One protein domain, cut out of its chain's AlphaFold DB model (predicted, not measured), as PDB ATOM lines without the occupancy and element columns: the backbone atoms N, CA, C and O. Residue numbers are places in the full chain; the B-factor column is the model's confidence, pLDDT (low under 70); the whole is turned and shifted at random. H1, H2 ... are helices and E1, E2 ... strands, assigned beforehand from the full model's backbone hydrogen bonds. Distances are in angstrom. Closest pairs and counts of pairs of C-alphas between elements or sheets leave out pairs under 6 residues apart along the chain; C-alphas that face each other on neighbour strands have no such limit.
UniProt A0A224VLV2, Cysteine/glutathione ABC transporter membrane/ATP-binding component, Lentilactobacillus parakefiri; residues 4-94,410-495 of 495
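AT A GLANCE: This is residues 4 to 94 and 410 to 495 of the 495 residues of the protein "Cysteine/glutathione ABC transporter membrane/ATP-binding component" of Lentilactobacillus parakefiri (UniProt A0A224VLV2). A strongly twisted sheet of four strands forms the core, with H3 packed on one face and H4 and H5 on the other; small hairpins, E1 with E2 and E8 with E9, pack through E2 and E8 on its edge strand E7. Two arms stick out: residues 4 to 11, of which 4 to 10 belong to H1, and residues 486 to 495, of which 486 to 493 belong to H6. The 177 printed residues hold, in order, H1 H2 E1 E2 E3 H3 E4 E5 H4 E6 E7 E8 E9 H5 H6, a mixed class of helices and strands; the main sheet, E5 E3 E6 E7, is mixed. The whole is only just compact, close to loose, with a radius of gyration of the C-alphas of 18.8 A and spans of 66 by 54 by 35 A.

IN THESE COORDINATES: Find the sheet in E5, residues 416 to 420, E3, 59 to 63, E6, 434 to 441, and E7, 444 to 451. E6 runs 22.3 A from C-alpha 434 at (134.814, 127.428, 102.559), and E7 23.8 A. Look for H3 at 70 to 80, 15.7 A, H4 at 424 to 430 and H5 at 467 to 476, 13.6 A. The small strands are E1, 47 to 50, E2, 53 to 56, E4, 85 to 88, E8, 456 to 458, and E9, 464 to 466. H1, 4 to 10, begins at (97.557, 115.300, 91.913); H2 is 24 to 30; H6, 479 to 493, runs 20.8 A to (132.965, 148.771, 127.662).

HOW THE PARTS SIT: E5, E3 and E6 are parallel; look at N 60 and O 417, 2.8 A, and N 63 and O 436, 2.8 A. E6 and E7 form an antiparallel hairpin, with N 437 and O 448 2.8 A apart. E5, H4 and E6 are a split strand-helix-strand unit, with E3 between the strands and a right-handed crossover. Helices on both faces give three layers. H4 runs along the strands at a height over the sheet of 10.2 A, H5 across them at 9.6 A. H4 and H5 only just touch, with 3 pairs of C-alphas within 8 A, closest Ser 424 and Met 475, 4.8 A. H6 touches H5 only at the corner, with residues 479 to 482. Every O i to N i+4 pair is within hydrogen-bond range in H2 to H6; H1 has 1 of 3, and 3 of 4 O i to N i+3 pairs. E4 pairs with no named strand.

THE WHOLE: Residues 95 to 409 are not printed; C-alphas 94 and 410 are 28.8 A apart across the cut. The links H1 to H2 and H2 to E1 are long. Mean pLDDT of the printed part is 83.5; look for values under 70 at residues 4 to 13, 42 to 45 and 91 to 94, among others.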
ATOM      1  N   GLU A   4      96.520 115.038  92.928       43.72
ATOM      2  CA  GLU A   4      97.557 115.300  91.913       43.72
ATOM      3  C   GLU A   4      97.728 116.790  91.571       43.72
ATOM      4  O   GLU A   4      98.845 117.240  91.331       43.72
ATOM      5  N   SER A   5      96.661 117.598  91.620       43.91
ATOM      6  CA  SER A   5      96.748 119.035  91.310       43.91
ATOM      7  C   SER A   5      97.463 119.854  92.393       43.91
ATOM      8  O   SER A   5      98.021 120.906  92.087       43.91
ATOM      9  N   ALA A   6      97.476 119.378  93.644       48.25
ATOM     10  CA  ALA A   6      98.218 120.010  94.736       48.25
ATOM     11  C   ALA A   6      99.718 119.679  94.664       48.25
ATOM     12  O   ALA A   6     100.553 120.544  94.926       48.25
ATOM     13  N   TYR A   7     100.064 118.460  94.233       45.97
ATOM     14  CA  TYR A   7     101.456 118.053  94.036       45.97
ATOM     15  C   TYR A   7     102.133 118.862  92.922       45.97
ATOM     16  O   TYR A   7     103.260 119.310  93.094       45.97
ATOM     17  N   ILE A   8     101.422 119.143  91.822       45.66
ATOM     18  CA  ILE A   8     101.954 119.900  90.676       45.66
ATOM     19  C   ILE A   8     102.244 121.379  91.027       45.66
ATOM     20  O   ILE A   8     103.154 121.974  90.454       45.66
ATOM     21  N   GLN A   9     101.555 121.974  92.012       48.03
ATOM     22  CA  GLN A   9     101.797 123.366  92.439       48.03
ATOM     23  C   GLN A   9     103.060 123.570  93.296       48.03
ATOM     24  O   GLN A   9     103.536 124.703  93.405       48.03
ATOM     25  N   LEU A  10     103.624 122.512  93.888       50.25
ATOM     26  CA  LEU A  10     104.840 122.594  94.713       50.25
ATOM     27  C   LEU A  10     106.135 122.347  93.921       50.25
ATOM     28  O   LEU A  10     107.206 122.729  94.382       50.25
ATOM     29  N   VAL A  11     106.042 121.792  92.707       49.03
ATOM     30  CA  VAL A  11     107.195 121.400  91.866       49.03
ATOM     31  C   VAL A  11     108.092 122.590  91.468       49.03
ATOM     32  O   VAL A  11     109.249 122.395  91.108       49.03
ATOM     33  N   GLY A  12     107.603 123.831  91.582       53.00
ATOM     34  CA  GLY A  12     108.345 125.047  91.224       53.00
ATOM     35  C   GLY A  12     108.877 125.896  92.386       53.00
ATOM     36  O   GLY A  12     109.429 126.961  92.122       53.00
ATOM     37  N   LYS A  13     108.700 125.495  93.654       61.53
ATOM     38  CA  LYS A  13     109.106 126.293  94.833       61.53
ATOM     39  C   LYS A  13     110.118 125.546  95.696       61.53
ATOM     40  O   LYS A  13     109.878 125.293  96.873       61.53
ATOM     41  N   ASN A  14     111.243 125.173  95.096       76.75
ATOM     42  CA  ASN A  14     112.334 124.552  95.836       76.75
ATOM     43  C   ASN A  14     113.214 125.641  96.456       76.75
ATOM     44  O   ASN A  14     113.668 126.547  95.761       76.75
ATOM     45  N   THR A  15     113.455 125.530  97.759       81.06
ATOM     46  CA  THR A  15     114.487 126.297  98.458       81.06
ATOM     47  C   THR A  15     115.715 125.408  98.568       81.06
ATOM     48  O   THR A  15     115.665 124.349  99.191       81.06
ATOM     49  N   PHE A  16     116.805 125.826  97.946       83.25
ATOM     50  CA  PHE A  16     118.101 125.175  98.021       83.25
ATOM     51  C   PHE A  16     118.898 125.765  99.182       83.25
ATOM     52  O   PHE A  16     118.881 126.975  99.413       83.25
ATOM     53  N   LEU A  17     119.566 124.883  99.919       80.25
ATOM     54  CA  LEU A  17     120.356 125.196 101.102       80.25
ATOM     55  C   LEU A  17     121.803 124.786 100.854       80.25
ATOM     56  O   LEU A  17     122.044 123.662 100.414       80.25
ATOM     57  N   GLN A  18     122.734 125.685 101.156       77.12
ATOM     58  CA  GLN A  18     124.166 125.401 101.160       77.12
ATOM     59  C   GLN A  18     124.533 124.704 102.477       77.12
ATOM     60  O   GLN A  18     124.550 125.347 103.527       77.12
ATOM     61  N   VAL A  19     124.751 123.385 102.425       75.88
ATOM     62  CA  VAL A  19     125.180 122.546 103.557       75.88
ATOM     63  C   VAL A  19     125.976 121.337 103.058       75.88
ATOM     64  O   VAL A  19     125.599 120.724 102.058       75.88
ATOM     65  N   ASP A  20     127.028 120.953 103.785       66.94
ATOM     66  CA  ASP A  20     127.832 119.756 103.477       66.94
ATOM     67  C   ASP A  20     127.142 118.445 103.902       66.94
ATOM     68  O   ASP A  20     127.407 117.380 103.345       66.94
ATOM     69  N   ASP A  21     126.239 118.505 104.887       69.62
ATOM     70  CA  ASP A  21     125.481 117.350 105.363       69.62
ATOM     71  C   ASP A  21     124.033 117.704 105.734       69.62
ATOM     72  O   ASP A  21     123.614 118.861 105.791       69.62
ATOM     73  N   THR A  22     123.234 116.669 105.994       80.50
ATOM     74  CA  THR A  22     121.818 116.812 106.348       80.50
ATOM     75  C   THR A  22     121.576 116.849 107.861       80.50
ATOM     76  O   THR A  22     120.467 116.549 108.311       80.50
ATOM     77  N   LEU A  23     122.581 117.177 108.684       79.56
ATOM     78  CA  LEU A  23     122.390 117.301 110.127       79.56
ATOM     79  C   LEU A  23     121.517 118.524 110.431       79.56
ATOM     80  O   LEU A  23     121.780 119.641 109.989       79.56
ATOM     81  N   PHE A  24     120.492 118.336 111.268       80.25
ATOM     82  CA  PHE A  24     119.513 119.384 111.590       80.25
ATOM     83  C   PHE A  24     120.154 120.690 112.085       80.25
ATOM     84  O   PHE A  24     119.694 121.782 111.752       80.25
ATOM     85  N   LYS A  25     121.241 120.596 112.860       75.12
ATOM     86  CA  LYS A  25     121.978 121.770 113.338       75.12
ATOM     87  C   LYS A  25     122.644 122.542 112.191       75.12
ATOM     88  O   LYS A  25     122.624 123.767 112.226       75.12
ATOM     89  N   HIS A  26     123.194 121.852 111.192       73.25
ATOM     90  CA  HIS A  26     123.848 122.475 110.038       73.25
ATOM     91  C   HIS A  26     122.816 123.136 109.123       73.25
ATOM     92  O   HIS A  26     122.974 124.298 108.768       73.25
ATOM     93  N   ILE A  27     121.675 122.478 108.896       81.62
ATOM     94  CA  ILE A  27     120.527 123.076 108.197       81.62
ATOM     95  C   ILE A  27     120.035 124.340 108.922       81.62
ATOM     96  O   ILE A  27     119.805 125.374 108.295       81.62
ATOM     97  N   LYS A  28     119.901 124.291 110.255       81.62
ATOM     98  CA  LYS A  28     119.498 125.451 111.066       81.62
ATOM     99  C   LYS A  28     120.500 126.606 110.957       81.62
ATOM    100  O   LYS A  28     120.079 127.758 110.877       81.62
ATOM    101  N   ASN A  29     121.798 126.308 110.966       72.94
ATOM    102  CA  ASN A  29     122.851 127.309 110.808       72.94
ATOM    103  C   ASN A  29     122.828 127.927 109.403       72.94
ATOM    104  O   ASN A  29     122.852 129.150 109.291       72.94
ATOM    105  N   ALA A  30     122.693 127.119 108.349       75.50
ATOM    106  CA  ALA A  30     122.580 127.609 106.977       75.50
ATOM    107  C   ALA A  30     121.374 128.546 106.803       75.50
ATOM    108  O   ALA A  30     121.513 129.629 106.251       75.50
ATOM    109  N   LEU A  31     120.218 128.209 107.386       82.12
ATOM    110  CA  LEU A  31     119.025 129.067 107.363       82.12
ATOM    111  C   LEU A  31     119.193 130.419 108.082       82.12
ATOM    112  O   LEU A  31     118.381 131.320 107.872       82.12
ATOM    113  N   SER A  32     120.203 130.573 108.944       76.88
ATOM    114  CA  SER A  32     120.467 131.842 109.636       76.88
ATOM    115  C   SER A  32     121.169 132.880 108.752       76.88
ATOM    116  O   SER A  32     121.096 134.076 109.045       76.88
ATOM    117  N   SER A  33     121.786 132.444 107.647       70.69
ATOM    118  CA  SER A  33     122.434 133.305 106.659       70.69
ATOM    119  C   SER A  33     121.588 133.396 105.392       70.69
ATOM    120  O   SER A  33     121.170 132.384 104.836       70.69
ATOM    121  N   ARG A  34     121.352 134.616 104.896       73.56
ATOM    122  CA  ARG A  34     120.624 134.821 103.630       73.56
ATOM    123  C   ARG A  34     121.396 134.295 102.421       73.56
ATOM    124  O   ARG A  34     120.761 133.918 101.445       73.56
ATOM    125  N   ASP A  35     122.724 134.264 102.499       69.94
ATOM    126  CA  ASP A  35     123.587 133.847 101.390       69.94
ATOM    127  C   ASP A  35     123.554 132.319 101.178       69.94
ATOM    128  O   ASP A  35     123.726 131.838 100.062       69.94
ATOM    129  N   ASN A  36     123.193 131.548 102.212       72.88
ATOM    130  CA  ASN A  36     123.155 130.080 102.169       72.88
ATOM    131  C   ASN A  36     121.789 129.519 101.730       72.88
ATOM    132  O   ASN A  36     121.574 128.306 101.769       72.88
ATOM    133  N   VAL A  37     120.848 130.389 101.346       79.56
ATOM    134  CA  VAL A  37     119.468 130.029 100.998       79.56
ATOM    135  C   VAL A  37     119.111 130.633  99.645       79.56
ATOM    136  O   VAL A  37     119.058 131.852  99.499       79.56
ATOM    137  N   ASN A  38     118.799 129.797  98.651       77.31
ATOM    138  CA  ASN A  38     118.449 130.282  97.316       77.31
ATOM    139  C   ASN A  38     117.267 129.541  96.691       77.31
ATOM    140  O   ASN A  38     117.068 128.353  96.908       77.31
ATOM    141  N   ILE A  39     116.487 130.233  95.863       79.88
ATOM    142  CA  ILE A  39     115.401 129.620  95.080       79.88
ATOM    143  C   ILE A  39     115.912 128.998  93.772       79.88
ATOM    144  O   ILE A  39     115.239 128.163  93.171       79.88
ATOM    145  N   PHE A  40     117.116 129.378  93.335       71.81
ATOM    146  CA  PHE A  40     117.778 128.815  92.164       71.81
ATOM    147  C   PHE A  40     118.957 127.948  92.599       71.81
ATOM    148  O   PHE A  40     119.878 128.435  93.251       71.81
ATOM    149  N   LYS A  41     118.968 126.680  92.172       70.06
ATOM    150  CA  LYS A  41     120.059 125.733  92.460       70.06
ATOM    151  C   LYS A  41     121.436 126.267  92.045       70.06
ATOM    152  O   LYS A  41     122.410 126.024  92.736       70.06
ATOM    153  N   ASN A  42     121.501 127.005  90.937       61.59
ATOM    154  CA  ASN A  42     122.754 127.520  90.370       61.59
ATOM    155  C   ASN A  42     123.350 128.697  91.158       61.59
ATOM    156  O   ASN A  42     124.494 129.054  90.920       61.59
ATOM    157  N   ASN A  43     122.573 129.307  92.054       60.41
ATOM    158  CA  ASN A  43     123.014 130.430  92.882       60.41
ATOM    159  C   ASN A  43     123.411 129.983  94.298       60.41
ATOM    160  O   ASN A  43     123.628 130.816  95.173       60.41
ATOM    161  N   VAL A  44     123.429 128.674  94.534       66.44
ATOM    162  CA  VAL A  44     124.102 128.058  95.672       66.44
ATOM    163  C   VAL A  44     125.552 127.834  95.248       66.44
ATOM    164  O   VAL A  44     125.786 127.413  94.112       66.44
ATOM    165  N   HIS A  45     126.515 128.165  96.111       68.44
ATOM    166  CA  HIS A  45     127.935 128.118  95.765       68.44
ATOM    167  C   HIS A  45     128.328 126.704  95.322       68.44
ATOM    168  O   HIS A  45     128.282 125.742  96.083       68.44
ATOM    169  N   SER A  46     128.681 126.563  94.048       74.81
ATOM    170  CA  SER A  46     129.160 125.298  93.498       74.81
ATOM    171  C   SER A  46     130.569 125.010  93.998       74.81
ATOM    172  O   SER A  46     131.386 125.923  94.092       74.81
ATOM    173  N   THR A  47     130.873 123.744  94.255       83.38
ATOM    174  CA  THR A  47     132.214 123.312  94.652       83.38
ATOM    175  C   THR A  47     132.948 122.648  93.499       83.38
ATOM    176  O   THR A  47     132.328 122.003  92.651       83.38
ATOM    177  N   PHE A  48     134.271 122.714  93.527       87.62
ATOM    178  CA  PHE A  48     135.155 121.957  92.648       87.62
ATOM    179  C   PHE A  48     136.291 121.337  93.461       87.62
ATOM    180  O   PHE A  48     136.333 121.473  94.684       87.62
ATOM    181  N   THR A  49     137.186 120.607  92.799       87.69
ATOM    182  CA  THR A  49     138.312 119.946  93.461       87.69
ATOM    183  C   THR A  49     139.640 120.562  93.051       87.69
ATOM    184  O   THR A  49     139.897 120.715  91.860       87.69
ATOM    185  N   VAL A  50     140.498 120.821  94.033       86.25
ATOM    186  CA  VAL A  50     141.910 121.191  93.858       86.25
ATOM    187  C   VAL A  50     142.751 120.099  94.497       86.25
ATOM    188  O   VAL A  50     142.601 119.839  95.692       86.25
ATOM    189  N   ASN A  51     143.623 119.438  93.734       84.81
ATOM    190  CA  ASN A  51     144.413 118.296  94.219       84.81
ATOM    191  C   ASN A  51     143.552 117.242  94.971       84.81
ATOM    192  O   ASN A  51     143.938 116.714  96.015       84.81
ATOM    193  N   GLY A  52     142.332 117.000  94.474       82.81
ATOM    194  CA  GLY A  52     141.329 116.104  95.067       82.81
ATOM    195  C   GLY A  52     140.522 116.670  96.246       82.81
ATOM    196  O   GLY A  52     139.560 116.030  96.666       82.81
ATOM    197  N   LEU A  53     140.879 117.840  96.784       88.31
ATOM    198  CA  LEU A  53     140.220 118.465  97.935       88.31
ATOM    199  C   LEU A  53     139.063 119.353  97.476       88.31
ATOM    200  O   LEU A  53     139.241 120.169  96.574       88.31
ATOM    201  N   GLN A  54     137.895 119.227  98.106       89.50
ATOM    202  CA  GLN A  54     136.718 120.025  97.764       89.50
ATOM    203  C   GLN A  54     136.865 121.472  98.255       89.50
ATOM    204  O   GLN A  54     137.190 121.705  99.420       89.50
ATOM    205  N   VAL A  55     136.618 122.436  97.375       91.31
ATOM    206  CA  VAL A  55     136.710 123.883  97.631       91.31
ATOM    207  C   VAL A  55     135.542 124.615  96.954       91.31
ATOM    208  O   VAL A  55     134.915 124.069  96.042       91.31
ATOM    209  N   SER A  56     135.231 125.840  97.381       90.94
ATOM    210  CA  SER A  56     134.168 126.672  96.793       90.94
ATOM    211  C   SER A  56     134.624 127.328  95.482       90.94
ATOM    212  O   SER A  56     135.768 127.766  95.388       90.94
ATOM    213  N   ASN A  57     133.729 127.482  94.498       89.81
ATOM    214  CA  ASN A  57     133.921 128.382  93.343       89.81
ATOM    215  C   ASN A  57     133.787 129.872  93.712       89.81
ATOM    216  O   ASN A  57     133.972 130.733  92.860       89.81
ATOM    217  N   GLY A  58     133.404 130.187  94.949       91.81
ATOM    218  CA  GLY A  58     133.366 131.547  95.471       91.81
ATOM    219  C   GLY A  58     134.570 131.835  96.360       91.81
ATOM    220  O   GLY A  58     135.721 131.783  95.925       91.81
ATOM    221  N   LEU A  59     134.310 132.158  97.622       94.00
ATOM    222  CA  LEU A  59     135.310 132.639  98.566       94.00
ATOM    223  C   LEU A  59     135.833 131.519  99.472       94.00
ATOM    224  O   LEU A  59     135.092 130.913 100.242       94.00
ATOM    225  N   ASN A  60     137.142 131.296  99.429       95.88
ATOM    226  CA  ASN A  60     137.852 130.301 100.220       95.88
ATOM    227  C   ASN A  60     138.854 130.997 101.143       95.88
ATOM    228  O   ASN A  60     139.686 131.780 100.683       95.88
ATOM    229  N   LEU A  61     138.819 130.688 102.437       96.12
ATOM    230  CA  LEU A  61     139.780 131.199 103.412       96.12
ATOM    231  C   LEU A  61     140.754 130.101 103.817       96.12
ATOM    232  O   LEU A  61     140.344 129.063 104.328       96.12
ATOM    233  N   ILE A  62     142.043 130.348 103.631       95.69
ATOM    234  CA  ILE A  62     143.118 129.430 103.989       95.69
ATOM    235  C   ILE A  62     143.765 129.906 105.290       95.69
ATOM    236  O   ILE A  62     144.368 130.979 105.355       95.69
ATOM    237  N   ILE A  63     143.686 129.066 106.316       93.56
ATOM    238  CA  ILE A  63     144.235 129.311 107.647       93.56
ATOM    239  C   ILE A  63     145.252 128.239 108.041       93.56
ATOM    240  O   ILE A  63     145.271 127.119 107.528       93.56
ATOM    241  N   GLY A  64     146.115 128.588 108.988       90.00
ATOM    242  CA  GLY A  64     147.110 127.679 109.544       90.00
ATOM    243  C   GLY A  64     148.301 128.426 110.128       90.00
ATOM    244  O   GLY A  64     148.579 129.575 109.777       90.00
ATOM    245  N   HIS A  65     149.055 127.750 110.990       86.19
ATOM    246  CA  HIS A  65     150.227 128.312 111.663       86.19
ATOM    247  C   HIS A  65     151.334 128.727 110.674       86.19
ATOM    248  O   HIS A  65     151.325 128.363 109.489       86.19
ATOM    249  N   ARG A  66     152.330 129.493 111.134       83.31
ATOM    250  CA  ARG A  66     153.540 129.742 110.331       83.31
ATOM    251  C   ARG A  66     154.209 128.409 109.973       83.31
ATOM    252  O   ARG A  66     154.329 127.529 110.817       83.31
ATOM    253  N   GLY A  67     154.593 128.244 108.707       83.38
ATOM    254  CA  GLY A  67     155.195 127.000 108.203       83.38
ATOM    255  C   GLY A  67     154.224 125.829 107.990       83.38
ATOM    256  O   GLY A  67     154.667 124.714 107.733       83.38
ATOM    257  N   SER A  68     152.909 126.054 108.069       87.06
ATOM    258  CA  SER A  68     151.902 124.989 107.931       87.06
ATOM    259  C   SER A  68     151.597 124.540 106.496       87.06
ATOM    260  O   SER A  68     150.903 123.545 106.325       87.06
ATOM    261  N   GLY A  69     152.124 125.232 105.478       87.75
ATOM    262  CA  GLY A  69     151.936 124.869 104.066       87.75
ATOM    263  C   GLY A  69     150.948 125.734 103.276       87.75
ATOM    264  O   GLY A  69     150.663 125.392 102.135       87.75
ATOM    265  N   LYS A  70     150.462 126.862 103.819       91.56
ATOM    266  CA  LYS A  70     149.554 127.800 103.116       91.56
ATOM    267  C   LYS A  70     150.061 128.201 101.725       91.56
ATOM    268  O   LYS A  70     149.401 127.942 100.727       91.56
ATOM    269  N   THR A  71     151.280 128.739 101.656       88.31
ATOM    270  CA  THR A  71     151.933 129.129 100.395       88.31
ATOM    271  C   THR A  71     152.126 127.929  99.466       88.31
ATOM    272  O   THR A  71     151.858 128.033  98.279       88.31
ATOM    273  N   HIS A  72     152.483 126.759 100.007       90.25
ATOM    274  CA  HIS A  72     152.617 125.529  99.217       90.25
ATOM    275  C   HIS A  72     151.280 125.094  98.589       90.25
ATOM    276  O   HIS A  72     151.256 124.561  97.480       90.25
ATOM    277  N   PHE A  73     150.158 125.304  99.282       92.56
ATOM    278  CA  PHE A  73     148.836 125.042  98.721       92.56
ATOM    279  C   PHE A  73     148.480 126.040  97.611       92.56
ATOM    280  O   PHE A  73     148.029 125.607  96.553       92.56
ATOM    281  N   LEU A  74     148.778 127.332  97.788       93.00
ATOM    282  CA  LEU A  74     148.643 128.328  96.715       93.00
ATOM    283  C   LEU A  74     149.469 127.948  95.475       93.00
ATOM    284  O   LEU A  74     148.935 127.931  94.370       93.00
ATOM    285  N   ASP A  75     150.728 127.539  95.664       92.19
ATOM    286  CA  ASP A  75     151.601 127.070  94.577       92.19
ATOM    287  C   ASP A  75     151.047 125.811  93.885       92.19
ATOM    288  O   ASP A  75     151.346 125.543  92.721       92.19
ATOM    289  N   THR A  76     150.272 124.995  94.606       91.75
ATOM    290  CA  THR A  76     149.615 123.805  94.044       91.75
ATOM    291  C   THR A  76     148.457 124.211  93.134       91.75
ATOM    292  O   THR A  76     148.369 123.692  92.025       91.75
ATOM    293  N   ILE A  77     147.631 125.176  93.557       92.44
ATOM    294  CA  ILE A  77     146.542 125.727  92.731       92.44
ATOM    295  C   ILE A  77     147.116 126.356  91.455       92.44
ATOM    296  O   ILE A  77     146.632 126.089  90.360       92.44
ATOM    297  N   GLU A  78     148.189 127.136  91.583       92.25
ATOM    298  CA  GLU A  78     148.855 127.805  90.459       92.25
ATOM    299  C   GLU A  78     149.412 126.815  89.423       92.25
ATOM    300  O   GLU A  78     149.334 127.058  88.221       92.25
ATOM    301  N   LYS A  79     149.909 125.654  89.865       92.25
ATOM    302  CA  LYS A  79     150.358 124.577  88.965       92.25
ATOM    303  C   LYS A  79     149.212 123.850  88.267       92.25
ATOM    304  O   LYS A  79     149.403 123.372  87.153       92.25
ATOM    305  N   GLU A  80     148.067 123.711  88.929       91.75
ATOM    306  CA  GLU A  80     146.893 123.023  88.384       91.75
ATOM    307  C   GLU A  80     146.136 123.911  87.377       91.75
ATOM    308  O   GLU A  80     145.627 123.401  86.380       91.75
ATOM    309  N   TYR A  81     146.151 125.238  87.576       88.62
ATOM    310  CA  TYR A  81     145.430 126.224  86.758       88.62
ATOM    311  C   TYR A  81     146.321 127.397  86.276       88.62
ATOM    312  O   TYR A  81     146.034 128.555  86.579       88.62
ATOM    313  N   PRO A  82     147.392 127.151  85.498       85.88
ATOM    314  CA  PRO A  82     148.401 128.174  85.189       85.88
ATOM    315  C   PRO A  82     147.905 129.324  84.294       85.88
ATOM    316  O   PRO A  82     148.407 130.440  84.386       85.88
ATOM    317  N   GLU A  83     146.931 129.073  83.418       86.44
ATOM    318  CA  GLU A  83     146.488 130.056  82.414       86.44
ATOM    319  C   GLU A  83     145.427 131.034  82.939       86.44
ATOM    320  O   GLU A  83     145.233 132.106  82.361       86.44
ATOM    321  N   ASP A  84     144.755 130.703  84.042       89.56
ATOM    322  CA  ASP A  84     143.547 131.404  84.496       89.56
ATOM    323  C   ASP A  84     143.641 131.916  85.937       89.56
ATOM    324  O   ASP A  84     142.647 132.084  86.643       89.56
ATOM    325  N   ILE A  85     144.875 132.150  86.387       93.12
ATOM    326  CA  ILE A  85     145.164 132.547  87.756       93.12
ATOM    327  C   ILE A  85     145.822 133.919  87.831       93.12
ATOM    328  O   ILE A  85     146.657 134.283  87.001       93.12
ATOM    329  N   TYR A  86     145.445 134.684  88.852       93.06
ATOM    330  CA  TYR A  86     146.121 135.913  89.245       93.06
ATOM    331  C   TYR A  86     146.511 135.827  90.718       93.06
ATOM    332  O   TYR A  86     145.649 135.669  91.585       93.06
ATOM    333  N   ARG A  87     147.806 135.956  91.019       91.38
ATOM    334  CA  ARG A  87     148.316 135.923  92.393       91.38
ATOM    335  C   ARG A  87     148.692 137.315  92.881       91.38
ATOM    336  O   ARG A  87     149.604 137.951  92.363       91.38
ATOM    337  N   ILE A  88     148.015 137.747  93.934       89.50
ATOM    338  CA  ILE A  88     148.342 138.923  94.726       89.50
ATOM    339  C   ILE A  88     149.218 138.455  95.884       89.50
ATOM    340  O   ILE A  88     148.732 137.894  96.865       89.50
ATOM    341  N   SER A  89     150.524 138.651  95.741       84.81
ATOM    342  CA  SER A  89     151.500 138.328  96.781       84.81
ATOM    343  C   SER A  89     151.510 139.374  97.896       84.81
ATOM    344  O   SER A  89     151.082 140.514  97.702       84.81
ATOM    345  N   GLN A  90     152.090 139.004  99.036       82.00
ATOM    346  CA  GLN A  90     152.306 139.913 100.154       82.00
ATOM    347  C   GLN A  90     153.082 141.158  99.703       82.00
ATOM    348  O   GLN A  90     154.194 141.077  99.169       82.00
ATOM    349  N   PHE A  91     152.492 142.330  99.925       69.81
ATOM    350  CA  PHE A  91     153.101 143.598  99.555       69.81
ATOM    351  C   PHE A  91     154.166 144.002 100.583       69.81
ATOM    352  O   PHE A  91     153.845 144.550 101.635       69.81
ATOM    353  N   GLU A  92     155.443 143.820 100.255       58.66
ATOM    354  CA  GLU A  92     156.566 144.431 100.986       58.66
ATOM    355  C   GLU A  92     156.770 145.887 100.541       58.66
ATOM    356  O   GLU A  92     156.718 146.184  99.344       58.66
ATOM    357  N   SER A  93     157.053 146.794 101.481       58.22
ATOM    358  CA  SER A  93     157.152 148.244 101.234       58.22
ATOM    359  C   SER A  93     158.094 148.636 100.086       58.22
ATOM    360  O   SER A  93     157.809 149.578  99.357       58.22
ATOM    361  N   THR A  94     159.184 147.900  99.866       56.41
ATOM    362  CA  THR A  94     160.154 148.177  98.790       56.41
ATOM    363  C   THR A  94     159.704 147.704  97.406       56.41
ATOM    364  O   THR A  94     160.013 148.361  96.418       56.41
ATOM    365  N   LYS A 410     132.942 140.971  96.970       91.19
ATOM    366  CA  LYS A 410     132.401 141.253  95.638       91.19
ATOM    367  C   LYS A 410     133.075 140.379  94.579       91.19
ATOM    368  O   LYS A 410     132.363 139.821  93.755       91.19
ATOM    369  N   LEU A 411     134.400 140.231  94.633       91.62
ATOM    370  CA  LEU A 411     135.140 139.345  93.729       91.62
ATOM    371  C   LEU A 411     134.673 137.890  93.870       91.62
ATOM    372  O   LEU A 411     134.345 137.269  92.868       91.62
ATOM    373  N   GLY A 412     134.521 137.393  95.102       90.62
ATOM    374  CA  GLY A 412     134.065 136.025  95.389       90.62
ATOM    375  C   GLY A 412     132.647 135.682  94.908       90.62
ATOM    376  O   GLY A 412     132.262 134.519  94.938       90.62
ATOM    377  N   LYS A 413     131.850 136.665  94.465       87.75
ATOM    378  CA  LYS A 413     130.535 136.417  93.843       87.75
ATOM    379  C   LYS A 413     130.623 136.071  92.361       87.75
ATOM    380  O   LYS A 413     129.698 135.466  91.831       87.75
ATOM    381  N   GLU A 414     131.685 136.513  91.696       89.12
ATOM    382  CA  GLU A 414     131.868 136.374  90.247       89.12
ATOM    383  C   GLU A 414     133.055 135.463  89.901       89.12
ATOM    384  O   GLU A 414     133.139 134.983  88.775       89.12
ATOM    385  N   LYS A 415     133.970 135.251  90.853       92.81
ATOM    386  CA  LYS A 415     135.287 134.636  90.674       92.81
ATOM    387  C   LYS A 415     135.603 133.686  91.825       92.81
ATOM    388  O   LYS A 415     135.126 133.891  92.943       92.81
ATOM    389  N   THR A 416     136.491 132.729  91.577       94.31
ATOM    390  CA  THR A 416     137.028 131.854  92.622       94.31
ATOM    391  C   THR A 416     138.168 132.569  93.334       94.31
ATOM    392  O   THR A 416     139.213 132.829  92.739       94.31
ATOM    393  N   VAL A 417     138.000 132.879  94.617       96.44
ATOM    394  CA  VAL A 417     138.982 133.644  95.394       96.44
ATOM    395  C   VAL A 417     139.506 132.815  96.559       96.44
ATOM    396  O   VAL A 417     138.731 132.335  97.382       96.44
ATOM    397  N   PHE A 418     140.826 132.691  96.663       96.50
ATOM    398  CA  PHE A 418     141.514 132.094  97.805       96.50
ATOM    399  C   PHE A 418     142.243 133.180  98.584       96.50
ATOM    400  O   PHE A 418     143.089 133.877  98.030       96.50
ATOM    401  N   VAL A 419     141.943 133.313  99.874       95.81
ATOM    402  CA  VAL A 419     142.572 134.303 100.755       95.81
ATOM    403  C   VAL A 419     143.371 133.589 101.829       95.81
ATOM    404  O   VAL A 419     142.815 132.821 102.608       95.81
ATOM    405  N   VAL A 420     144.667 133.866 101.901       94.44
ATOM    406  CA  VAL A 420     145.530 133.516 103.029       94.44
ATOM    407  C   VAL A 420     145.673 134.749 103.909       94.44
ATOM    408  O   VAL A 420     146.009 135.826 103.429       94.44
ATOM    409  N   THR A 421     145.432 134.595 105.206       91.44
ATOM    410  CA  THR A 421     145.580 135.685 106.178       91.44
ATOM    411  C   THR A 421     145.954 135.129 107.547       91.44
ATOM    412  O   THR A 421     145.667 133.973 107.867       91.44
ATOM    413  N   HIS A 422     146.607 135.961 108.353       87.69
ATOM    414  CA  HIS A 422     146.796 135.745 109.789       87.69
ATOM    415  C   HIS A 422     146.173 136.876 110.623       87.69
ATOM    416  O   HIS A 422     146.296 136.892 111.845       87.69
ATOM    417  N   ASN A 423     145.528 137.845 109.973       89.88
ATOM    418  CA  ASN A 423     144.877 138.969 110.620       89.88
ATOM    419  C   ASN A 423     143.455 138.596 111.037       89.88
ATOM    420  O   ASN A 423     142.611 138.276 110.198       89.88
ATOM    421  N   SER A 424     143.179 138.692 112.337       89.81
ATOM    422  CA  SER A 424     141.881 138.300 112.878       89.81
ATOM    423  C   SER A 424     140.729 139.166 112.370       89.81
ATOM    424  O   SER A 424     139.644 138.636 112.130       89.81
ATOM    425  N   THR A 425     140.943 140.462 112.113       90.75
ATOM    426  CA  THR A 425     139.930 141.342 111.506       90.75
ATOM    427  C   THR A 425     139.582 140.879 110.094       90.75
ATOM    428  O   THR A 425     138.401 140.742 109.781       90.75
ATOM    429  N   LEU A 426     140.583 140.619 109.243       91.81
ATOM    430  CA  LEU A 426     140.349 140.150 107.877       91.81
ATOM    431  C   LEU A 426     139.676 138.775 107.898       91.81
ATOM    432  O   LEU A 426     138.600 138.630 107.328       91.81
ATOM    433  N   GLY A 427     140.249 137.802 108.611       90.69
ATOM    434  CA  GLY A 427     139.729 136.435 108.675       90.69
ATOM    435  C   GLY A 427     138.298 136.345 109.216       90.69
ATOM    436  O   GLY A 427     137.460 135.672 108.619       90.69
ATOM    437  N   SER A 428     137.985 137.049 110.310       88.19
ATOM    438  CA  SER A 428     136.650 136.994 110.935       88.19
ATOM    439  C   SER A 428     135.574 137.750 110.154       88.19
ATOM    440  O   SER A 428     134.425 137.314 110.107       88.19
ATOM    441  N   MET A 429     135.922 138.867 109.508       90.56
ATOM    442  CA  MET A 429     134.958 139.678 108.755       90.56
ATOM    443  C   MET A 429     134.728 139.154 107.332       90.56
ATOM    444  O   MET A 429     133.707 139.485 106.711       90.56
ATOM    445  N   LEU A 430     135.655 138.341 106.810       89.94
ATOM    446  CA  LEU A 430     135.586 137.802 105.456       89.94
ATOM    447  C   LEU A 430     134.392 136.870 105.253       89.94
ATOM    448  O   LEU A 430     133.796 136.945 104.187       89.94
ATOM    449  N   LEU A 431     134.008 136.077 106.262       88.69
ATOM    450  CA  LEU A 431     132.884 135.126 106.195       88.69
ATOM    451  C   LEU A 431     132.893 134.329 104.869       88.69
ATOM    452  O   LEU A 431     132.024 134.554 104.025       88.69
ATOM    453  N   PRO A 432     133.926 133.498 104.643       91.44
ATOM    454  CA  PRO A 432     134.100 132.749 103.400       91.44
ATOM    455  C   PRO A 432     133.012 131.683 103.228       91.44
ATOM    456  O   PRO A 432     132.357 131.299 104.195       91.44
ATOM    457  N   ASP A 433     132.888 131.142 102.018       88.88
ATOM    458  CA  ASP A 433     132.048 129.969 101.770       88.88
ATOM    459  C   ASP A 433     132.712 128.723 102.363       88.88
ATOM    460  O   ASP A 433     132.067 127.900 103.007       88.88
ATOM    461  N   TYR A 434     134.027 128.589 102.153       91.94
ATOM    462  CA  TYR A 434     134.814 127.428 102.559       91.94
ATOM    463  C   TYR A 434     136.000 127.832 103.432       91.94
ATOM    464  O   TYR A 434     136.710 128.805 103.154       91.94
ATOM    465  N   LEU A 435     136.241 127.038 104.473       93.56
ATOM    466  CA  LEU A 435     137.418 127.134 105.324       93.56
ATOM    467  C   LEU A 435     138.401 126.023 104.964       93.56
ATOM    468  O   LEU A 435     138.046 124.846 104.939       93.56
ATOM    469  N   ILE A 436     139.649 126.399 104.716       95.00
ATOM    470  CA  ILE A 436     140.735 125.492 104.363       95.00
ATOM    471  C   ILE A 436     141.806 125.596 105.440       95.00
ATOM    472  O   ILE A 436     142.367 126.662 105.682       95.00
ATOM    473  N   LEU A 437     142.114 124.481 106.089       94.25
ATOM    474  CA  LEU A 437     143.133 124.400 107.126       94.25
ATOM    475  C   LEU A 437     144.349 123.654 106.590       94.25
ATOM    476  O   LEU A 437     144.251 122.481 106.229       94.25
ATOM    477  N   THR A 438     145.512 124.301 106.608       92.94
ATOM    478  CA  THR A 438     146.793 123.637 106.340       92.94
ATOM    479  C   THR A 438     147.516 123.329 107.647       92.94
ATOM    480  O   THR A 438     147.598 124.187 108.533       92.94
ATOM    481  N   LYS A 439     148.084 122.128 107.763       90.06
ATOM    482  CA  LYS A 439     148.948 121.699 108.870       90.06
ATOM    483  C   LYS A 439     150.193 121.001 108.327       90.06
ATOM    484  O   LYS A 439     150.151 120.364 107.282       90.06
ATOM    485  N   CYS A 440     151.299 121.092 109.060       87.81
ATOM    486  CA  CYS A 440     152.517 120.341 108.766       87.81
ATOM    487  C   CYS A 440     152.756 119.326 109.889       87.81
ATOM    488  O   CYS A 440     153.136 119.705 110.995       87.81
ATOM    489  N   GLU A 441     152.523 118.044 109.610       82.75
ATOM    490  CA  GLU A 441     152.807 116.932 110.521       82.75
ATOM    491  C   GLU A 441     153.938 116.086 109.915       82.75
ATOM    492  O   GLU A 441     153.880 115.686 108.755       82.75
ATOM    493  N   GLN A 442     155.011 115.824 110.671       79.25
ATOM    494  CA  GLN A 442     156.123 114.953 110.238       79.25
ATOM    495  C   GLN A 442     156.718 115.299 108.850       79.25
ATOM    496  O   GLN A 442     157.057 114.410 108.069       79.25
ATOM    497  N   LYS A 443     156.869 116.597 108.540       78.38
ATOM    498  CA  LYS A 443     157.330 117.126 107.233       78.38
ATOM    499  C   LYS A 443     156.394 116.835 106.047       78.38
ATOM    500  O   LYS A 443     156.816 116.971 104.900       78.38
ATOM    501  N   LYS A 444     155.142 116.454 106.298       83.94
ATOM    502  CA  LYS A 444     154.089 116.343 105.285       83.94
ATOM    503  C   LYS A 444     153.027 117.404 105.537       83.94
ATOM    504  O   LYS A 444     152.619 117.624 106.676       83.94
ATOM    505  N   PHE A 445     152.592 118.056 104.464       88.56
ATOM    506  CA  PHE A 445     151.483 118.998 104.527       88.56
ATOM    507  C   PHE A 445     150.164 118.231 104.445       88.56
ATOM    508  O   PHE A 445     149.924 117.502 103.483       88.56
ATOM    509  N   GLU A 446     149.327 118.392 105.460       90.75
ATOM    510  CA  GLU A 446     147.948 117.923 105.477       90.75
ATOM    511  C   GLU A 446     147.020 119.116 105.260       90.75
ATOM    512  O   GLU A 446     147.206 120.177 105.862       90.75
ATOM    513  N   ILE A 447     146.022 118.940 104.396       92.25
ATOM    514  CA  ILE A 447     145.065 119.986 104.042       92.25
ATOM    515  C   ILE A 447     143.662 119.453 104.297       92.25
ATOM    516  O   ILE A 447     143.325 118.348 103.868       92.25
ATOM    517  N   PHE A 448     142.871 120.238 105.015       93.38
ATOM    518  CA  PHE A 448     141.485 119.951 105.353       93.38
ATOM    519  C   PHE A 448     140.614 121.053 104.768       93.38
ATOM    520  O   PHE A 448     141.027 122.212 104.765       93.38
ATOM    521  N   SER A 449     139.412 120.715 104.321       92.56
ATOM    522  CA  SER A 449     138.422 121.700 103.897       92.56
ATOM    523  C   SER A 449     137.021 121.328 104.367       92.56
ATOM    524  O   SER A 449     136.754 120.183 104.745       92.56
ATOM    525  N   GLY A 450     136.148 122.326 104.369       88.50
ATOM    526  CA  GLY A 450     134.720 122.188 104.611       88.50
ATOM    527  C   GLY A 450     134.031 123.541 104.481       88.50
ATOM    528  O   GLY A 450     134.691 124.587 104.491       88.50
ATOM    529  N   ASP A 451     132.709 123.514 104.373       85.75
ATOM    530  CA  ASP A 451     131.862 124.700 104.424       85.75
ATOM    531  C   ASP A 451     132.120 125.469 105.726       85.75
ATOM    532  O   ASP A 451     132.290 124.880 106.796       85.75
ATOM    533  N   TYR A 452     132.148 126.799 105.659       85.56
ATOM    534  CA  TYR A 452     132.433 127.643 106.820       85.56
ATOM    535  C   TYR A 452     131.429 127.441 107.970       85.56
ATOM    536  O   TYR A 452     131.758 127.658 109.137       85.56
ATOM    537  N   SER A 453     130.207 126.990 107.665       79.75
ATOM    538  CA  SER A 453     129.183 126.659 108.663       79.75
ATOM    539  C   SER A 453     129.322 125.256 109.271       79.75
ATOM    540  O   SER A 453     128.666 124.959 110.283       79.75
ATOM    541  N   SER A 454     130.168 124.401 108.687       81.75
ATOM    542  CA  SER A 454     130.470 123.065 109.193       81.75
ATOM    543  C   SER A 454     131.299 123.146 110.469       81.75
ATOM    544  O   SER A 454     132.206 123.964 110.606       81.75
ATOM    545  N   LYS A 455     131.020 122.244 111.411       82.25
ATOM    546  CA  LYS A 455     131.849 122.049 112.611       82.25
ATOM    547  C   LYS A 455     133.132 121.275 112.341       82.25
ATOM    548  O   LYS A 455     134.021 121.271 113.188       82.25
ATOM    549  N   GLU A 456     133.192 120.559 111.224       87.19
ATOM    550  CA  GLU A 456     134.263 119.619 110.931       87.19
ATOM    551  C   GLU A 456     134.881 119.934 109.571       87.19
ATOM    552  O   GLU A 456     134.172 120.087 108.579       87.19
ATOM    553  N   LEU A 457     136.209 119.995 109.533       90.00
ATOM    554  CA  LEU A 457     136.997 120.044 108.306       90.00
ATOM    555  C   LEU A 457     137.548 118.650 108.025       90.00
ATOM    556  O   LEU A 457     138.085 118.001 108.929       90.00
ATOM    557  N   THR A 458     137.449 118.198 106.781       89.38
ATOM    558  CA  THR A 458     137.862 116.854 106.353       89.38
ATOM    559  C   THR A 458     139.010 116.909 105.358       89.38
ATOM    560  O   THR A 458     139.047 117.786 104.500       89.38
ATOM    561  N   ASN A 459     139.948 115.964 105.447       89.69
ATOM    562  CA  ASN A 459     140.963 115.751 104.410       89.69
ATOM    563  C   ASN A 459     140.598 114.573 103.487       89.69
ATOM    564  O   ASN A 459     139.636 113.845 103.729       89.69
ATOM    565  N   LEU A 460     141.432 114.327 102.472       86.19
ATOM    566  CA  LEU A 460     141.258 113.245 101.486       86.19
ATOM    567  C   LEU A 460     141.211 111.830 102.086       86.19
ATOM    568  O   LEU A 460     140.691 110.910 101.463       86.19
ATOM    569  N   VAL A 461     141.778 111.646 103.282       85.75
ATOM    570  CA  VAL A 461     141.857 110.352 103.984       85.75
ATOM    571  C   VAL A 461     140.715 110.207 105.008       85.75
ATOM    572  O   VAL A 461     140.602 109.185 105.679       85.75
ATOM    573  N   GLY A 462     139.847 111.217 105.142       83.44
ATOM    574  CA  GLY A 462     138.712 111.224 106.066       83.44
ATOM    575  C   GLY A 462     139.047 111.602 107.514       83.44
ATOM    576  O   GLY A 462     138.184 111.479 108.383       83.44
ATOM    577  N   LYS A 463     140.268 112.077 107.805       88.19
ATOM    578  CA  LYS A 463     140.626 112.660 109.115       88.19
ATOM    579  C   LYS A 463     139.867 113.979 109.284       88.19
ATOM    580  O   LYS A 463     139.777 114.770 108.344       88.19
ATOM    581  N   LYS A 464     139.329 114.193 110.485       88.62
ATOM    582  CA  LYS A 464     138.457 115.321 110.831       88.62
ATOM    583  C   LYS A 464     139.115 116.240 111.855       88.62
ATOM    584  O   LYS A 464     139.789 115.757 112.761       88.62
ATOM    585  N   TYR A 465     138.872 117.540 111.732       87.94
ATOM    586  CA  TYR A 465     139.258 118.557 112.712       87.94
ATOM    587  C   TYR A 465     138.088 119.480 113.030       87.94
ATOM    588  O   TYR A 465     137.293 119.781 112.146       87.94
ATOM    589  N   ASN A 466     138.017 119.965 114.271       90.88
ATOM    590  CA  ASN A 466     137.049 120.987 114.655       90.88
ATOM    591  C   ASN A 466     137.393 122.310 113.948       90.88
ATOM    592  O   ASN A 466     138.512 122.815 114.086       90.88
ATOM    593  N   SER A 467     136.450 122.843 113.172       87.50
ATOM    594  CA  SER A 467     136.608 124.086 112.412       87.50
ATOM    595  C   SER A 467     136.740 125.308 113.324       87.50
ATOM    596  O   SER A 467     137.568 126.173 113.052       87.50
ATOM    597  N   PHE A 468     135.981 125.356 114.425       88.62
ATOM    598  CA  PHE A 468     135.970 126.469 115.374       88.62
ATOM    599  C   PHE A 468     137.306 126.581 116.106       88.62
ATOM    600  O   PHE A 468     137.945 127.631 116.044       88.62
ATOM    601  N   ASP A 469     137.763 125.481 116.709       89.31
ATOM    602  CA  ASP A 469     139.032 125.444 117.448       89.31
ATOM    603  C   ASP A 469     140.193 125.804 116.511       89.31
ATOM    604  O   ASP A 469     141.010 126.666 116.813       89.31
ATOM    605  N   SER A 470     140.202 125.230 115.301       89.25
ATOM    606  CA  SER A 470     141.243 125.505 114.305       89.25
ATOM    607  C   SER A 470     141.258 126.967 113.845       89.25
ATOM    608  O   SER A 470     142.328 127.514 113.576       89.25
ATOM    609  N   PHE A 471     140.085 127.599 113.729       90.38
ATOM    610  CA  PHE A 471     139.968 129.006 113.360       90.38
ATOM    611  C   PHE A 471     140.454 129.926 114.485       90.38
ATOM    612  O   PHE A 471     141.249 130.829 114.220       90.38
ATOM    613  N   LEU A 472     140.035 129.679 115.732       90.50
ATOM    614  CA  LEU A 472     140.500 130.436 116.897       90.50
ATOM    615  C   LEU A 472     142.002 130.276 117.129       90.50
ATOM    616  O   LEU A 472     142.686 131.266 117.373       90.50
ATOM    617  N   ASP A 473     142.534 129.065 116.987       88.81
ATOM    618  CA  ASP A 473     143.974 128.815 117.080       88.81
ATOM    619  C   ASP A 473     144.746 129.646 116.049       88.81
ATOM    620  O   ASP A 473     145.760 130.266 116.368       88.81
ATOM    621  N   ALA A 474     144.256 129.695 114.806       88.25
ATOM    622  CA  ALA A 474     144.929 130.405 113.723       88.25
ATOM    623  C   ALA A 474     144.806 131.938 113.809       88.25
ATOM    624  O   ALA A 474     145.740 132.626 113.400       88.25
ATOM    625  N   MET A 475     143.674 132.467 114.285       89.00
ATOM    626  CA  MET A 475     143.383 133.910 114.284       89.00
ATOM    627  C   MET A 475     143.653 134.593 115.629       89.00
ATOM    628  O   MET A 475     144.046 135.756 115.659       89.00
ATOM    629  N   GLU A 476     143.425 133.895 116.741       88.12
ATOM    630  CA  GLU A 476     143.378 134.476 118.090       88.12
ATOM    631  C   GLU A 476     144.333 133.802 119.087       88.12
ATOM    632  O   GLU A 476     144.358 134.193 120.250       88.12
ATOM    633  N   ALA A 477     145.168 132.860 118.628       84.69
ATOM    634  CA  ALA A 477     146.072 132.055 119.458       84.69
ATOM    635  C   ALA A 477     145.350 131.144 120.472       84.69
ATOM    636  O   ALA A 477     145.898 130.825 121.527       84.69
ATOM    637  N   GLY A 478     144.141 130.700 120.119       88.31
ATOM    638  CA  GLY A 478     143.364 129.715 120.868       88.31
ATOM    639  C   GLY A 478     142.255 130.312 121.735       88.31
ATOM    640  O   GLY A 478     142.079 131.529 121.833       88.31
ATOM    641  N   GLU A 479     141.467 129.429 122.349       88.25
ATOM    642  CA  GLU A 479     140.265 129.794 123.112       88.25
ATOM    643  C   GLU A 479     140.578 130.591 124.390       88.25
ATOM    644  O   GLU A 479     139.854 131.538 124.712       88.25
ATOM    645  N   ASP A 480     141.677 130.265 125.074       88.12
ATOM    646  CA  ASP A 480     142.102 130.951 126.301       88.12
ATOM    647  C   ASP A 480     142.388 132.438 126.032       88.12
ATOM    648  O   ASP A 480     141.822 133.322 126.678       88.12
ATOM    649  N   ALA A 481     143.203 132.722 125.009       87.88
ATOM    650  CA  ALA A 481     143.571 134.083 124.621       87.88
ATOM    651  C   ALA A 481     142.371 134.884 124.089       87.88
ATOM    652  O   ALA A 481     142.241 136.081 124.362       87.88
ATOM    653  N   PHE A 482     141.463 134.237 123.352       89.31
ATOM    654  CA  PHE A 482     140.212 134.859 122.917       89.31
ATOM    655  C   PHE A 482     139.325 135.257 124.108       89.31
ATOM    656  O   PHE A 482     138.778 136.364 124.133       89.31
ATOM    657  N   SER A 483     139.202 134.376 125.103       89.62
ATOM    658  CA  SER A 483     138.393 134.613 126.302       89.62
ATOM    659  C   SER A 483     138.956 135.760 127.143       89.62
ATOM    660  O   SER A 483     138.208 136.665 127.511       89.62
ATOM    661  N   GLU A 484     140.275 135.799 127.345       89.69
ATOM    662  CA  GLU A 484     140.964 136.892 128.044       89.69
ATOM    663  C   GLU A 484     140.748 138.248 127.341       89.69
ATOM    664  O   GLU A 484     140.356 139.236 127.968       89.69
ATOM    665  N   LYS A 485     140.897 138.304 126.007       87.69
ATOM    666  CA  LYS A 485     140.611 139.524 125.225       87.69
ATOM    667  C   LYS A 485     139.167 139.985 125.387       87.69
ATOM    668  O   LYS A 485     138.913 141.185 125.506       87.69
ATOM    669  N   LYS A 486     138.219 139.047 125.377       89.69
ATOM    670  CA  LYS A 486     136.797 139.348 125.552       89.69
ATOM    671  C   LYS A 486     136.536 139.979 126.920       89.69
ATOM    672  O   LYS A 486     135.869 141.009 126.967       89.69
ATOM    673  N   GLU A 487     137.097 139.425 127.995       91.25
ATOM    674  CA  GLU A 487     136.981 139.995 129.344       91.25
ATOM    675  C   GLU A 487     137.570 141.410 129.421       91.25
ATOM    676  O   GLU A 487     136.941 142.320 129.965       91.25
ATOM    677  N   HIS A 488     138.737 141.643 128.809       90.94
ATOM    678  CA  HIS A 488     139.335 142.978 128.742       90.94
ATOM    679  C   HIS A 488     138.470 143.986 127.976       90.94
ATOM    680  O   HIS A 488     138.298 145.122 128.427       90.94
ATOM    681  N   TYR A 489     137.899 143.596 126.834       89.75
ATOM    682  CA  TYR A 489     136.992 144.466 126.084       89.75
ATOM    683  C   TYR A 489     135.681 144.723 126.831       89.75
ATOM    684  O   TYR A 489     135.169 145.841 126.787       89.75
ATOM    685  N   GLU A 490     135.143 143.727 127.536       90.94
ATOM    686  CA  GLU A 490     133.966 143.898 128.391       90.94
ATOM    687  C   GLU A 490     134.251 144.851 129.554       90.94
ATOM    688  O   GLU A 490     133.430 145.727 129.830       90.94
ATOM    689  N   TYR A 491     135.427 144.761 130.180       91.75
ATOM    690  CA  TYR A 491     135.863 145.714 131.200       91.75
ATOM    691  C   TYR A 491     135.916 147.149 130.656       91.75
ATOM    692  O   TYR A 491     135.328 148.045 131.255       91.75
ATOM    693  N   LEU A 492     136.548 147.364 129.496       90.19
ATOM    694  CA  LEU A 492     136.638 148.686 128.856       90.19
ATOM    695  C   LEU A 492     135.283 149.242 128.400       90.19
ATOM    696  O   LEU A 492     135.115 150.453 128.339       90.19
ATOM    697  N   LYS A 493     134.326 148.376 128.054       88.00
ATOM    698  CA  LYS A 493     132.965 148.771 127.662       88.00
ATOM    699  C   LYS A 493     132.095 149.166 128.858       88.00
ATOM    700  O   LYS A 493     131.143 149.924 128.690       88.00
ATOM    701  N   ASN A 494     132.373 148.579 130.020       82.38
ATOM    702  CA  ASN A 494     131.623 148.788 131.257       82.38
ATOM    703  C   ASN A 494     132.228 149.891 132.149       82.38
ATOM    704  O   ASN A 494     131.670 150.167 133.213       82.38
ATOM    705  N   GLN A 495     133.347 150.497 131.731       65.31
ATOM    706  CA  GLN A 495     133.789 151.823 132.178       65.31
ATOM    707  C   GLN A 495     133.036 152.909 131.409       65.31
ATOM    708  O   GLN A 495     132.705 153.935 132.047       65.31
TER     709      GLN A 495